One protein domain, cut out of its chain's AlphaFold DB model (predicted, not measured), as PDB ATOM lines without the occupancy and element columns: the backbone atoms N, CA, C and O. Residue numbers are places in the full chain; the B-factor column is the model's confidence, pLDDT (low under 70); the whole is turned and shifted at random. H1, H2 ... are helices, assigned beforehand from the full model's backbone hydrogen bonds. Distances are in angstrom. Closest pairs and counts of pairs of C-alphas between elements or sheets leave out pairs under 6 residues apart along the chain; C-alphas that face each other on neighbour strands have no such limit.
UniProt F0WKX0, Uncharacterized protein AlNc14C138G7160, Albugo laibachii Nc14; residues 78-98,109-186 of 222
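This is residues 78 to 98 and 109 to 186 of the 222 residues of the protein "Uncharacterized protein AlNc14C138G7160" of Albugo laibachii Nc14 (UniProt F0WKX0). Look for four helices, H1 to H4, side by side in a small bundle, with short H5 packed on H4. Long H3 reaches past the others at its beginning, where residues 122 to 133 loop out. The all-helix printed part has 99 residues, with helices H1 to H5 in chain order; it is compact, radius of gyration of the C-alphas 14.5 A, spanning 43 by 28 by 21 A.

Find C-alpha 78 at (94.687, 143.967, 138.817); H1 runs to residue 95, 25.8 A. H2 is residues 110 to 121, H3 134 to 156, 33.1 A, H4 162 to 176, 20.6 A, and H5 180 to 184, ending at (91.001, 158.334, 162.290).

H4, the hub, touches H1, closest C-alphas Leu 87 and Phe 168, 6.5 A, opposite ways. H1 touches H2 with residues 88 to 95 alone, closest C-alphas Thr 91 and Leu 116, 6.3 A. In each helix, every O i to N i+4 pair is within hydrogen-bond range.

Residues 99 to 108 are not printed; the gap is 14.1 A. H2 to H3 is a long link. Residues 97 to 98 and 178 to 186 are under 70.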
ATOM      1  N   ARG A  78      94.629 145.120 137.897       93.19
ATOM      2  CA  ARG A  78      94.687 143.967 138.817       93.19
ATOM      3  C   ARG A  78      94.673 144.387 140.294       93.19
ATOM      4  O   ARG A  78      94.096 143.673 141.115       93.19
ATOM      5  N   SER A  79      95.282 145.521 140.631       94.69
ATOM      6  CA  SER A  79      95.285 146.059 141.991       94.69
ATOM      7  C   SER A  79      93.888 146.539 142.388       94.69
ATOM      8  O   SER A  79      93.400 146.134 143.438       94.69
ATOM      9  N   PHE A  80      93.185 147.273 141.515       96.31
ATOM     10  CA  PHE A  80      91.791 147.687 141.748       96.31
ATOM     11  C   PHE A  80      90.847 146.490 141.897       96.31
ATOM     12  O   PHE A  80      90.010 146.448 142.797       96.31
ATOM     13  N   HIS A  81      91.006 145.471 141.052       95.56
ATOM     14  CA  HIS A  81      90.227 144.240 141.170       95.56
ATOM     15  C   HIS A  81      90.486 143.542 142.516       95.56
ATOM     16  O   HIS A  81      89.569 142.999 143.137       95.56
ATOM     17  N   THR A  82      91.740 143.522 142.973       95.88
ATOM     18  CA  THR A  82      92.099 142.982 144.291       95.88
ATOM     19  C   THR A  82      91.495 143.818 145.418       95.88
ATOM     20  O   THR A  82      90.968 143.230 146.360       95.88
ATOM     21  N   LEU A  83      91.515 145.152 145.310       96.62
ATOM     22  CA  LEU A  83      90.872 146.064 146.259       96.62
ATOM     23  C   LEU A  83      89.378 145.753 146.383       96.62
ATOM     24  O   LEU A  83      88.929 145.449 147.484       96.62
ATOM     25  N   ARG A  84      88.629 145.730 145.270       96.81
ATOM     26  CA  ARG A  84      87.191 145.414 145.290       96.81
ATOM     27  C   ARG A  84      86.921 144.073 145.963       96.81
ATOM     28  O   ARG A  84      86.082 143.989 146.852       96.81
ATOM     29  N   LYS A  85      87.663 143.027 145.581       96.19
ATOM     30  CA  LYS A  85      87.510 141.698 146.189       96.19
ATOM     31  C   LYS A  85      87.780 141.732 147.697       96.19
ATOM     32  O   LYS A  85      87.048 141.099 148.449       96.19
ATOM     33  N   ARG A  86      88.816 142.451 148.140       95.75
ATOM     34  CA  ARG A  86      89.158 142.580 149.564       95.75
ATOM     35  C   ARG A  86      88.107 143.356 150.337       95.75
ATOM     36  O   ARG A  86      87.733 142.879 151.398       95.75
ATOM     37  N   LEU A  87      87.620 144.481 149.814       95.50
ATOM     38  CA  LEU A  87      86.548 145.248 150.448       95.50
ATOM     39  C   LEU A  87      85.320 144.358 150.638       95.50
ATOM     40  O   LEU A  87      84.965 144.073 151.773       95.50
ATOM     41  N   LEU A  88      84.789 143.780 149.555       95.25
ATOM     42  CA  LEU A  88      83.605 142.916 149.611       95.25
ATOM     43  C   LEU A  88      83.780 141.716 150.552       95.25
ATOM     44  O   LEU A  88      82.891 141.405 151.337       95.25
ATOM     45  N   ASN A  89      84.924 141.030 150.493       92.94
ATOM     46  CA  ASN A  89      85.160 139.863 151.338       92.94
ATOM     47  C   ASN A  89      85.299 140.235 152.810       92.94
ATOM     48  O   ASN A  89      84.712 139.563 153.649       92.94
ATOM     49  N   THR A  90      86.051 141.295 153.116       89.38
ATOM     50  CA  THR A  90      86.194 141.767 154.497       89.38
ATOM     51  C   THR A  90      84.806 142.136 155.013       89.38
ATOM     52  O   THR A  90      84.425 141.649 156.076       89.38
ATOM     53  N   THR A  91      84.011 142.846 154.198       88.44
ATOM     54  CA  THR A  91      82.628 143.231 154.507       88.44
ATOM     55  C   THR A  91      81.731 142.067 154.852       88.44
ATOM     56  O   THR A  91      81.110 142.056 155.914       88.44
ATOM     57  N   ARG A  92      81.722 141.041 154.010       88.81
ATOM     58  CA  ARG A  92      80.951 139.827 154.282       88.81
ATOM     59  C   ARG A  92      81.447 139.102 155.528       88.81
ATOM     60  O   ARG A  92      80.632 138.674 156.334       88.81
ATOM     61  N   MET A  93      82.762 138.985 155.715       82.62
ATOM     62  CA  MET A  93      83.329 138.269 156.859       82.62
ATOM     63  C   MET A  93      82.941 138.899 158.198       82.62
ATOM     64  O   MET A  93      82.627 138.162 159.126       82.62
ATOM     65  N   TRP A  94      82.925 140.231 158.320       77.56
ATOM     66  CA  TRP A  94      82.518 140.852 159.587       77.56
ATOM     67  C   TRP A  94      81.006 140.810 159.804       77.56
ATOM     68  O   TRP A  94      80.571 140.656 160.939       77.56
ATOM     69  N   LEU A  95      80.208 140.895 158.733       78.69
ATOM     70  CA  LEU A  95      78.757 140.696 158.803       78.69
ATOM     71  C   LEU A  95      78.396 139.252 159.183       78.69
ATOM     72  O   LEU A  95      77.295 138.994 159.656       78.69
ATOM     73  N   MET A  96      79.324 138.314 158.991       70.81
ATOM     74  CA  MET A  96      79.187 136.904 159.351       70.81
ATOM     75  C   MET A  96      80.060 136.505 160.544       70.81
ATOM     76  O   MET A  96      80.388 135.326 160.668       70.81
ATOM     77  N   SER A  97      80.463 137.463 161.395       59.50
ATOM     78  CA  SER A  97      81.377 137.201 162.515       59.50
ATOM     79  C   SER A  97      80.940 135.951 163.300       59.50
ATOM     80  O   SER A  97      79.751 135.820 163.604       59.50
ATOM     81  N   PRO A  98      81.869 135.028 163.625       52.00
ATOM     82  CA  PRO A  98      81.532 133.789 164.309       52.00
ATOM     83  C   PRO A  98      80.906 134.091 165.663       52.00
ATOM     84  O   PRO A  98      81.338 135.019 166.352       52.00
ATOM     85  N   CYS A 109      74.851 144.296 161.312       86.31
ATOM     86  CA  CYS A 109      74.696 145.751 161.267       86.31
ATOM     87  C   CYS A 109      74.048 146.143 159.921       86.31
ATOM     88  O   CYS A 109      74.687 145.942 158.876       86.31
ATOM     89  N   PRO A 110      72.791 146.632 159.920       89.31
ATOM     90  CA  PRO A 110      72.033 146.863 158.692       89.31
ATOM     91  C   PRO A 110      72.682 147.948 157.829       89.31
ATOM     92  O   PRO A 110      72.701 147.844 156.603       89.31
ATOM     93  N   GLU A 111      73.335 148.926 158.447       91.62
ATOM     94  CA  GLU A 111      74.067 149.984 157.758       91.62
ATOM     95  C   GLU A 111      75.315 149.428 157.054       91.62
ATOM     96  O   GLU A 111      75.575 149.741 155.893       91.62
ATOM     97  N   CYS A 112      76.052 148.507 157.691       91.44
ATOM     98  CA  CYS A 112      77.166 147.815 157.029       91.44
ATOM     99  C   CYS A 112      76.691 146.919 155.874       91.44
ATOM    100  O   CYS A 112      77.395 146.789 154.869       91.44
ATOM    101  N   GLN A 113      75.513 146.301 156.003       92.38
ATOM    102  CA  GLN A 113      74.883 145.530 154.929       92.38
ATOM    103  C   GLN A 113      74.451 146.436 153.763       92.38
ATOM    104  O   GLN A 113      74.569 146.038 152.599       92.38
ATOM    105  N   CYS A 114      74.005 147.660 154.049       93.19
ATOM    106  CA  CYS A 114      73.704 148.666 153.035       93.19
ATOM    107  C   CYS A 114      74.971 149.061 152.257       93.19
ATOM    108  O   CYS A 114      74.984 148.977 151.027       93.19
ATOM    109  N   ILE A 115      76.072 149.362 152.958       94.00
ATOM    110  CA  ILE A 115      77.370 149.675 152.330       94.00
ATOM    111  C   ILE A 115      77.854 148.501 151.461       94.00
ATOM    112  O   ILE A 115      78.278 148.709 150.322       94.00
ATOM    113  N   LEU A 116      77.744 147.256 151.948       94.12
ATOM    114  CA  LEU A 116      78.055 146.059 151.153       94.12
ATOM    115  C   LEU A 116      77.251 146.025 149.853       94.12
ATOM    116  O   LEU A 116      77.823 145.888 148.771       94.12
ATOM    117  N   SER A 117      75.932 146.161 149.971       94.38
ATOM    118  CA  SER A 117      75.009 146.071 148.840       94.38
ATOM    119  C   SER A 117      75.286 147.180 147.823       94.38
ATOM    120  O   SER A 117      75.280 146.933 146.616       94.38
ATOM    121  N   LYS A 118      75.618 148.388 148.298       94.69
ATOM    122  CA  LYS A 118      76.050 149.508 147.455       94.69
ATOM    123  C   LYS A 118      77.322 149.153 146.685       94.69
ATOM    124  O   LYS A 118      77.334 149.266 145.460       94.69
ATOM    125  N   LEU A 119      78.356 148.647 147.360       95.06
ATOM    126  CA  LEU A 119      79.606 148.230 146.711       95.06
ATOM    127  C   LEU A 119      79.420 147.088 145.700       95.06
ATOM    128  O   LEU A 119      80.116 147.053 144.683       95.06
ATOM    129  N   GLU A 120      78.514 146.147 145.966       95.44
ATOM    130  CA  GLU A 120      78.203 145.046 145.048       95.44
ATOM    131  C   GLU A 120      77.522 145.544 143.772       95.44
ATOM    132  O   GLU A 120      77.895 145.101 142.681       95.44
ATOM    133  N   ARG A 121      76.599 146.505 143.903       96.50
ATOM    134  CA  ARG A 121      75.861 147.120 142.788       96.50
ATOM    135  C   ARG A 121      76.705 148.072 141.943       96.50
ATOM    136  O   ARG A 121      76.345 148.324 140.798       96.50
ATOM    137  N   LEU A 122      77.822 148.589 142.464       95.38
ATOM    138  CA  LEU A 122      78.722 149.428 141.671       95.38
ATOM    139  C   LEU A 122      79.223 148.669 140.448       95.38
ATOM    140  O   LEU A 122      79.856 147.616 140.586       95.38
ATOM    141  N   GLU A 123      79.031 149.250 139.269       94.81
ATOM    142  CA  GLU A 123      79.634 148.747 138.043       94.81
ATOM    143  C   GLU A 123      81.153 148.656 138.184       94.81
ATOM    144  O   GLU A 123      81.814 149.517 138.771       94.81
ATOM    145  N   PHE A 124      81.721 147.576 137.655       94.75
ATOM    146  CA  PHE A 124      83.156 147.352 137.699       94.75
ATOM    147  C   PHE A 124      83.640 146.764 136.382       94.75
ATOM    148  O   PHE A 124      83.003 145.843 135.857       94.75
ATOM    149  N   PRO A 125      84.783 147.233 135.856       93.25
ATOM    150  CA  PRO A 125      85.269 146.743 134.584       93.25
ATOM    151  C   PRO A 125      85.585 145.253 134.687       93.25
ATOM    152  O   PRO A 125      86.290 144.810 135.602       93.25
ATOM    153  N   ARG A 126      85.084 144.474 133.726       88.19
ATOM    154  CA  ARG A 126      85.392 143.045 133.615       88.19
ATOM    155  C   ARG A 126      86.835 142.845 133.152       88.19
ATOM    156  O   ARG A 126      87.451 143.719 132.535       88.19
ATOM    157  N   ARG A 127      87.374 141.661 133.446       85.25
ATOM    158  CA  ARG A 127      88.656 141.228 132.882       85.25
ATOM    159  C   ARG A 127      88.487 141.084 131.374       85.25
ATOM    160  O   ARG A 127      87.612 140.349 130.930       85.25
ATOM    161  N   THR A 128      89.318 141.777 130.605       80.75
ATOM    162  CA  THR A 128      89.393 141.582 129.156       80.75
ATOM    163  C   THR A 128      90.252 140.361 128.861       80.75
ATOM    164  O   THR A 128      91.348 140.239 129.406       80.75
ATOM    165  N   LEU A 129      89.747 139.466 128.014       76.38
ATOM    166  CA  LEU A 129      90.486 138.297 127.521       76.38
ATOM    167  C   LEU A 129      91.364 138.638 126.307       76.38
ATOM    168  O   LEU A 129      92.280 137.894 125.981       76.38
ATOM    169  N   PHE A 130      91.096 139.780 125.674       80.06
ATOM    170  CA  PHE A 130      91.796 140.272 124.493       80.06
ATOM    171  C   PHE A 130      92.615 141.527 124.803       80.06
ATOM    172  O   PHE A 130      92.479 142.137 125.872       80.06
ATOM    173  N   ILE A 131      93.466 141.907 123.846       81.56
ATOM    174  CA  ILE A 131      94.258 143.135 123.903       81.56
ATOM    175  C   ILE A 131      93.286 144.323 123.977       81.56
ATOM    176  O   ILE A 131      92.475 144.486 123.068       81.56
ATOM    177  N   PRO A 132      93.335 145.139 125.044       84.50
ATOM    178  CA  PRO A 132      92.388 146.229 125.224       84.50
ATOM    179  C   PRO A 132      92.619 147.327 124.182       84.50
ATOM    180  O   PRO A 132      93.751 147.782 123.984       84.50
ATOM    181  N   THR A 133      91.537 147.768 123.549       87.94
ATOM    182  CA  THR A 133      91.524 148.930 122.654       87.94
ATOM    183  C   THR A 133      91.644 150.232 123.452       87.94
ATOM    184  O   THR A 133      91.551 150.250 124.682       87.94
ATOM    185  N   ARG A 134      91.852 151.364 122.768       86.56
ATOM    186  CA  ARG A 134      91.876 152.678 123.431       86.56
ATOM    187  C   ARG A 134      90.546 152.984 124.127       86.56
ATOM    188  O   ARG A 134      90.560 153.503 125.238       86.56
ATOM    189  N   GLU A 135      89.430 152.638 123.494       88.38
ATOM    190  CA  GLU A 135      88.085 152.824 124.045       88.38
ATOM    191  C   GLU A 135      87.888 151.990 125.313       88.38
ATOM    192  O   GLU A 135      87.461 152.530 126.335       88.38
ATOM    193  N   ASP A 136      88.330 150.727 125.307       88.75
ATOM    194  CA  ASP A 136      88.285 149.861 126.494       88.75
ATOM    195  C   ASP A 136      89.061 150.458 127.669       88.75
ATOM    196  O   ASP A 136      88.641 150.360 128.825       88.75
ATOM    197  N   VAL A 137      90.222 151.058 127.393       89.88
ATOM    198  CA  VAL A 137      91.059 151.663 128.432       89.88
ATOM    199  C   VAL A 137      90.388 152.904 129.015       89.88
ATOM    200  O   VAL A 137      90.399 153.047 130.240       89.88
ATOM    201  N   THR A 138      89.774 153.747 128.181       90.75
ATOM    202  CA  THR A 138      89.044 154.951 128.612       90.75
ATOM    203  C   THR A 138      87.792 154.594 129.417       90.75
ATOM    204  O   THR A 138      87.608 155.088 130.533       90.75
ATOM    205  N   ALA A 139      86.964 153.677 128.910       92.12
ATOM    206  CA  ALA A 139      85.767 153.206 129.610       92.12
ATOM    207  C   ALA A 139      86.136 152.574 130.960       92.12
ATOM    208  O   ALA A 139      85.544 152.873 132.000       92.12
ATOM    209  N   ARG A 140      87.197 151.758 130.980       94.56
ATOM    210  CA  ARG A 140      87.731 151.189 132.219       94.56
ATOM    211  C   ARG A 140      88.222 152.267 133.179       94.56
ATOM    212  O   ARG A 140      87.953 152.134 134.370       94.56
ATOM    213  N   SER A 141      88.933 153.298 132.717       94.75
ATOM    214  CA  SER A 141      89.408 154.361 133.615       94.75
ATOM    215  C   SER A 141      88.262 155.104 134.293       94.75
ATOM    216  O   SER A 141      88.353 155.324 135.497       94.75
ATOM    217  N   ALA A 142      87.173 155.389 133.571       95.06
ATOM    218  CA  ALA A 142      85.989 156.036 134.136       95.06
ATOM    219  C   ALA A 142      85.339 155.176 135.232       95.06
ATOM    220  O   ALA A 142      85.069 155.656 136.330       95.06
ATOM    221  N   LEU A 143      85.172 153.871 134.987       96.44
ATOM    222  CA  LEU A 143      84.612 152.958 135.990       96.44
ATOM    223  C   LEU A 143      85.515 152.800 137.222       96.44
ATOM    224  O   LEU A 143      85.023 152.728 138.347       96.44
ATOM    225  N   LEU A 144      86.837 152.730 137.031       96.75
ATOM    226  CA  LEU A 144      87.785 152.639 138.145       96.75
ATOM    227  C   LEU A 144      87.804 153.922 138.982       96.75
ATOM    228  O   LEU A 144      87.893 153.842 140.206       96.75
ATOM    229  N   HIS A 145      87.723 155.077 138.321       96.31
ATOM    230  CA  HIS A 145      87.623 156.383 138.963       96.31
ATOM    231  C   HIS A 145      86.342 156.473 139.798       96.31
ATOM    232  O   HIS A 145      86.440 156.652 141.012       96.31
ATOM    233  N   LYS A 146      85.177 156.187 139.202       96.19
ATOM    234  CA  LYS A 146      83.885 156.144 139.905       96.19
ATOM    235  C   LYS A 146      83.916 155.195 141.101       96.19
ATOM    236  O   LYS A 146      83.474 155.553 142.189       96.19
ATOM    237  N   PHE A 147      84.476 153.996 140.927       97.06
ATOM    238  CA  PHE A 147      84.611 153.021 142.009       97.06
ATOM    239  C   PHE A 147      85.446 153.560 143.178       97.06
ATOM    240  O   PHE A 147      85.029 153.433 144.331       97.06
ATOM    241  N   LEU A 148      86.613 154.149 142.903       96.44
ATOM    242  CA  LEU A 148      87.484 154.675 143.954       96.44
ATOM    243  C   LEU A 148      86.859 155.891 144.646       96.44
ATOM    244  O   LEU A 148      86.931 155.976 145.870       96.44
ATOM    245  N   ASN A 149      86.210 156.771 143.878       96.06
ATOM    246  CA  ASN A 149      85.496 157.930 144.403       96.06
ATOM    247  C   ASN A 149      84.413 157.505 145.400       96.06
ATOM    248  O   ASN A 149      84.417 157.966 146.538       96.06
ATOM    249  N   VAL A 150      83.574 156.530 145.027       96.06
ATOM    250  CA  VAL A 150      82.550 155.997 145.937       96.06
ATOM    251  C   VAL A 150      83.188 155.375 147.178       96.06
ATOM    252  O   VAL A 150      82.743 155.655 148.281       96.06
ATOM    253  N   CYS A 151      84.263 154.587 147.048       95.62
ATOM    254  CA  CYS A 151      84.918 153.995 148.223       95.62
ATOM    255  C   CYS A 151      85.394 155.048 149.238       95.62
ATOM    256  O   CYS A 151      85.306 154.816 150.441       95.62
ATOM    257  N   ILE A 152      85.919 156.182 148.771       94.69
ATOM    258  CA  ILE A 152      86.393 157.256 149.654       94.69
ATOM    259  C   ILE A 152      85.211 158.017 150.252       94.69
ATOM    260  O   ILE A 152      85.207 158.258 151.457       94.69
ATOM    261  N   GLN A 153      84.181 158.313 149.456       94.56
ATOM    262  CA  GLN A 153      82.956 158.953 149.941       94.56
ATOM    263  C   GLN A 153      82.246 158.115 151.015       94.56
ATOM    264  O   GLN A 153      81.816 158.678 152.019       94.56
ATOM    265  N   GLU A 154      82.183 156.785 150.856       94.56
ATOM    266  CA  GLU A 154      81.654 155.876 151.886       94.56
ATOM    267  C   GLU A 154      82.481 155.924 153.172       94.56
ATOM    268  O   GLU A 154      81.937 155.840 154.269       94.56
ATOM    269  N   LEU A 155      83.806 156.053 153.060       93.50
ATOM    270  CA  LEU A 155      84.670 156.142 154.233       93.50
ATOM    271  C   LEU A 155      84.510 157.481 154.971       93.50
ATOM    272  O   LEU A 155      84.569 157.501 156.203       93.50
ATOM    273  N   MET A 156      84.305 158.576 154.232       91.81
ATOM    274  CA  MET A 156      84.020 159.900 154.793       91.81
ATOM    275  C   MET A 156      82.681 159.909 155.532       91.81
ATOM    276  O   MET A 156      82.626 160.233 156.715       91.81
ATOM    277  N   HIS A 157      81.617 159.489 154.851       92.31
ATOM    278  CA  HIS A 157      80.241 159.524 155.351       92.31
ATOM    279  C   HIS A 157      79.826 158.161 155.903       92.31
ATOM    280  O   HIS A 157      78.771 157.623 155.570       92.31
ATOM    281  N   TRP A 158      80.702 157.570 156.717       93.12
ATOM    282  CA  TRP A 158      80.510 156.207 157.188       93.12
ATOM    283  C   TRP A 158      79.278 156.096 158.092       93.12
ATOM    284  O   TRP A 158      79.287 156.593 159.216       93.12
ATOM    285  N   SER A 159      78.249 155.390 157.622       92.31
ATOM    286  CA  SER A 159      77.003 155.137 158.360       92.31
ATOM    287  C   SER A 159      77.008 153.829 159.158       92.31
ATOM    288  O   SER A 159      76.121 153.590 159.967       92.31
ATOM    289  N   GLY A 160      77.995 152.958 158.926       90.06
ATOM    290  CA  GLY A 160      78.096 151.647 159.562       90.06
ATOM    291  C   GLY A 160      78.695 151.656 160.970       90.06
ATOM    292  O   GLY A 160      79.116 152.678 161.508       90.06
ATOM    293  N   CYS A 161      78.876 150.463 161.538       90.94
ATOM    294  CA  CYS A 161      79.574 150.311 162.810       90.94
ATOM    295  C   CYS A 161      81.058 150.715 162.708       90.94
ATOM    296  O   CYS A 161      81.709 150.550 161.666       90.94
ATOM    297  N   MET A 162      81.632 151.179 163.823       89.12
ATOM    298  CA  MET A 162      83.032 151.617 163.864       89.12
ATOM    299  C   MET A 162      84.003 150.498 163.497       89.12
ATOM    300  O   MET A 162      84.952 150.734 162.758       89.12
ATOM    301  N   ARG A 163      83.753 149.259 163.936       87.31
ATOM    302  CA  ARG A 163      84.582 148.099 163.567       87.31
ATOM    303  C   ARG A 163      84.671 147.920 162.046       87.31
ATOM    304  O   ARG A 163      85.767 147.701 161.529       87.31
ATOM    305  N   GLY A 164      83.545 148.062 161.345       89.38
ATOM    306  CA  GLY A 164      83.485 148.054 159.883       89.38
ATOM    307  C   GLY A 164      84.302 149.197 159.280       89.38
ATOM    308  O   GLY A 164      85.143 148.936 158.418       89.38
ATOM    309  N   LYS A 165      84.153 150.425 159.809       91.88
ATOM    310  CA  LYS A 165      84.920 151.608 159.371       91.88
ATOM    311  C   LYS A 165      86.420 151.348 159.429       91.88
ATOM    312  O   LYS A 165      87.127 151.595 158.457       91.88
ATOM    313  N   LYS A 166      86.907 150.797 160.548       89.69
ATOM    314  CA  LYS A 166      88.336 150.504 160.757       89.69
ATOM    315  C   LYS A 166      88.867 149.521 159.715       89.69
ATOM    316  O   LYS A 166      89.884 149.781 159.080       89.69
ATOM    317  N   LEU A 167      88.170 148.404 159.512       90.00
ATOM    318  CA  LEU A 167      88.580 147.388 158.538       90.00
ATOM    319  C   LEU A 167      88.533 147.921 157.103       90.00
ATOM    320  O   LEU A 167      89.456 147.682 156.324       90.00
ATOM    321  N   PHE A 168      87.486 148.672 156.770       93.50
ATOM    322  CA  PHE A 168      87.345 149.318 155.472       93.50
ATOM    323  C   PHE A 168      88.492 150.303 155.213       93.50
ATOM    324  O   PHE A 168      89.162 150.212 154.181       93.50
ATOM    325  N   ALA A 169      88.776 151.179 156.183       93.06
ATOM    326  CA  ALA A 169      89.870 152.143 156.133       93.06
ATOM    327  C   ALA A 169      91.234 151.462 155.964       93.06
ATOM    328  O   ALA A 169      92.048 151.925 155.172       93.06
ATOM    329  N   LEU A 170      91.482 150.339 156.647       92.25
ATOM    330  CA  LEU A 170      92.731 149.579 156.512       92.25
ATOM    331  C   LEU A 170      92.904 148.997 155.104       92.25
ATOM    332  O   LEU A 170      93.991 149.073 154.522       92.25
ATOM    333  N   VAL A 171      91.844 148.414 154.539       94.00
ATOM    334  CA  VAL A 171      91.886 147.832 153.190       94.00
ATOM    335  C   VAL A 171      92.083 148.919 152.132       94.00
ATOM    336  O   VAL A 171      92.926 148.751 151.245       94.00
ATOM    337  N   LEU A 172      91.343 150.028 152.235       95.06
ATOM    338  CA  LEU A 172      91.444 151.153 151.306       95.06
ATOM    339  C   LEU A 172      92.782 151.889 151.452       95.06
ATOM    340  O   LEU A 172      93.454 152.138 150.453       95.06
ATOM    341  N   GLY A 173      93.212 152.152 152.686       92.31
ATOM    342  CA  GLY A 173      94.483 152.799 153.012       92.31
ATOM    343  C   GLY A 173      95.681 152.042 152.448       92.31
ATOM    344  O   GLY A 173      96.521 152.612 151.750       92.31
ATOM    345  N   ARG A 174      95.703 150.713 152.619       92.00
ATOM    346  CA  ARG A 174      96.746 149.864 152.028       92.00
ATOM    347  C   ARG A 174      96.802 149.974 150.502       92.00
ATOM    348  O   ARG A 174      97.878 149.827 149.933       92.00
ATOM    349  N   PHE A 175      95.667 150.181 149.839       93.88
ATOM    350  CA  PHE A 175      95.631 150.349 148.388       93.88
ATOM    351  C   PHE A 175      96.159 151.717 147.952       93.88
ATOM    352  O   PHE A 175      96.982 151.780 147.045       93.88
ATOM    353  N   VAL A 176      95.754 152.801 148.618       91.31
ATOM    354  CA  VAL A 176      96.261 154.151 148.305       91.31
ATOM    355  C   VAL A 176      97.674 154.406 148.848       91.31
ATOM    356  O   VAL A 176      98.193 155.508 148.702       91.31
ATOM    357  N   SER A 177      98.306 153.386 149.447       81.31
ATOM    358  CA  SER A 177      99.619 153.454 150.106       81.31
ATOM    359  C   SER A 177      99.699 154.541 151.183       81.31
ATOM    360  O   SER A 177     100.755 155.131 151.395       81.31
ATOM    361  N   ASN A 178      98.581 154.804 151.863       68.94
ATOM    362  CA  ASN A 178      98.493 155.784 152.937       68.94
ATOM    363  C   ASN A 178      97.797 155.168 154.156       68.94
ATOM    364  O   ASN A 178      96.827 154.418 154.019       68.94
ATOM    365  N   ASN A 179      98.278 155.473 155.359       61.94
ATOM    366  CA  ASN A 179      97.665 154.992 156.588       61.94
ATOM    367  C   ASN A 179      96.495 155.901 156.986       61.94
ATOM    368  O   ASN A 179      96.568 156.636 157.966       61.94
ATOM    369  N   ILE A 180      95.388 155.829 156.233       69.94
ATOM    370  CA  ILE A 180      94.160 156.606 156.509       69.94
ATOM    371  C   ILE A 180      93.685 156.384 157.961       69.94
ATOM    372  O   ILE A 180      93.097 157.260 158.588       69.94
ATOM    373  N   TYR A 181      93.989 155.214 158.525       60.00
ATOM    374  CA  TYR A 181      93.621 154.837 159.883       60.00
ATOM    375  C   TYR A 181      94.353 155.632 160.978       60.00
ATOM    376  O   TYR A 181      93.779 155.863 162.038       60.00
ATOM    377  N   GLU A 182      95.583 156.088 160.740       59.97
ATOM    378  CA  GLU A 182      96.359 156.841 161.737       59.97
ATOM    379  C   GLU A 182      95.730 158.201 162.061       59.97
ATOM    380  O   GLU A 182      95.806 158.668 163.196       59.97
ATOM    381  N   HIS A 183      95.051 158.801 161.083       58.25
ATOM    382  CA  HIS A 183      94.310 160.048 161.258       58.25
ATOM    383  C   HIS A 183      92.952 159.822 161.935       58.25
ATOM    384  O   HIS A 183      92.567 160.613 162.786       58.25
ATOM    385  N   LEU A 184      92.281 158.696 161.659       60.00
ATOM    386  CA  LEU A 184      91.001 158.334 162.290       60.00
ATOM    387  C   LEU A 184      91.115 157.997 163.792       60.00
ATOM    388  O   LEU A 184      90.101 157.939 164.476       60.00
ATOM    389  N   ILE A 185      92.322 157.732 164.306       55.88
ATOM    390  CA  ILE A 185      92.578 157.542 165.748       55.88
ATOM    391  C   ILE A 185      92.866 158.880 166.454       55.88
ATOM    392  O   ILE A 185      92.696 158.980 167.666       55.88
ATOM    393  N   LYS A 186      93.300 159.908 165.714       55.62
ATOM    394  CA  LYS A 186      93.682 161.219 166.263       55.62
ATOM    395  C   LYS A 186      92.506 162.179 166.445       55.62
ATOM    396  O   LYS A 186      92.741 163.301 166.873       55.62
TER     397      LYS A 186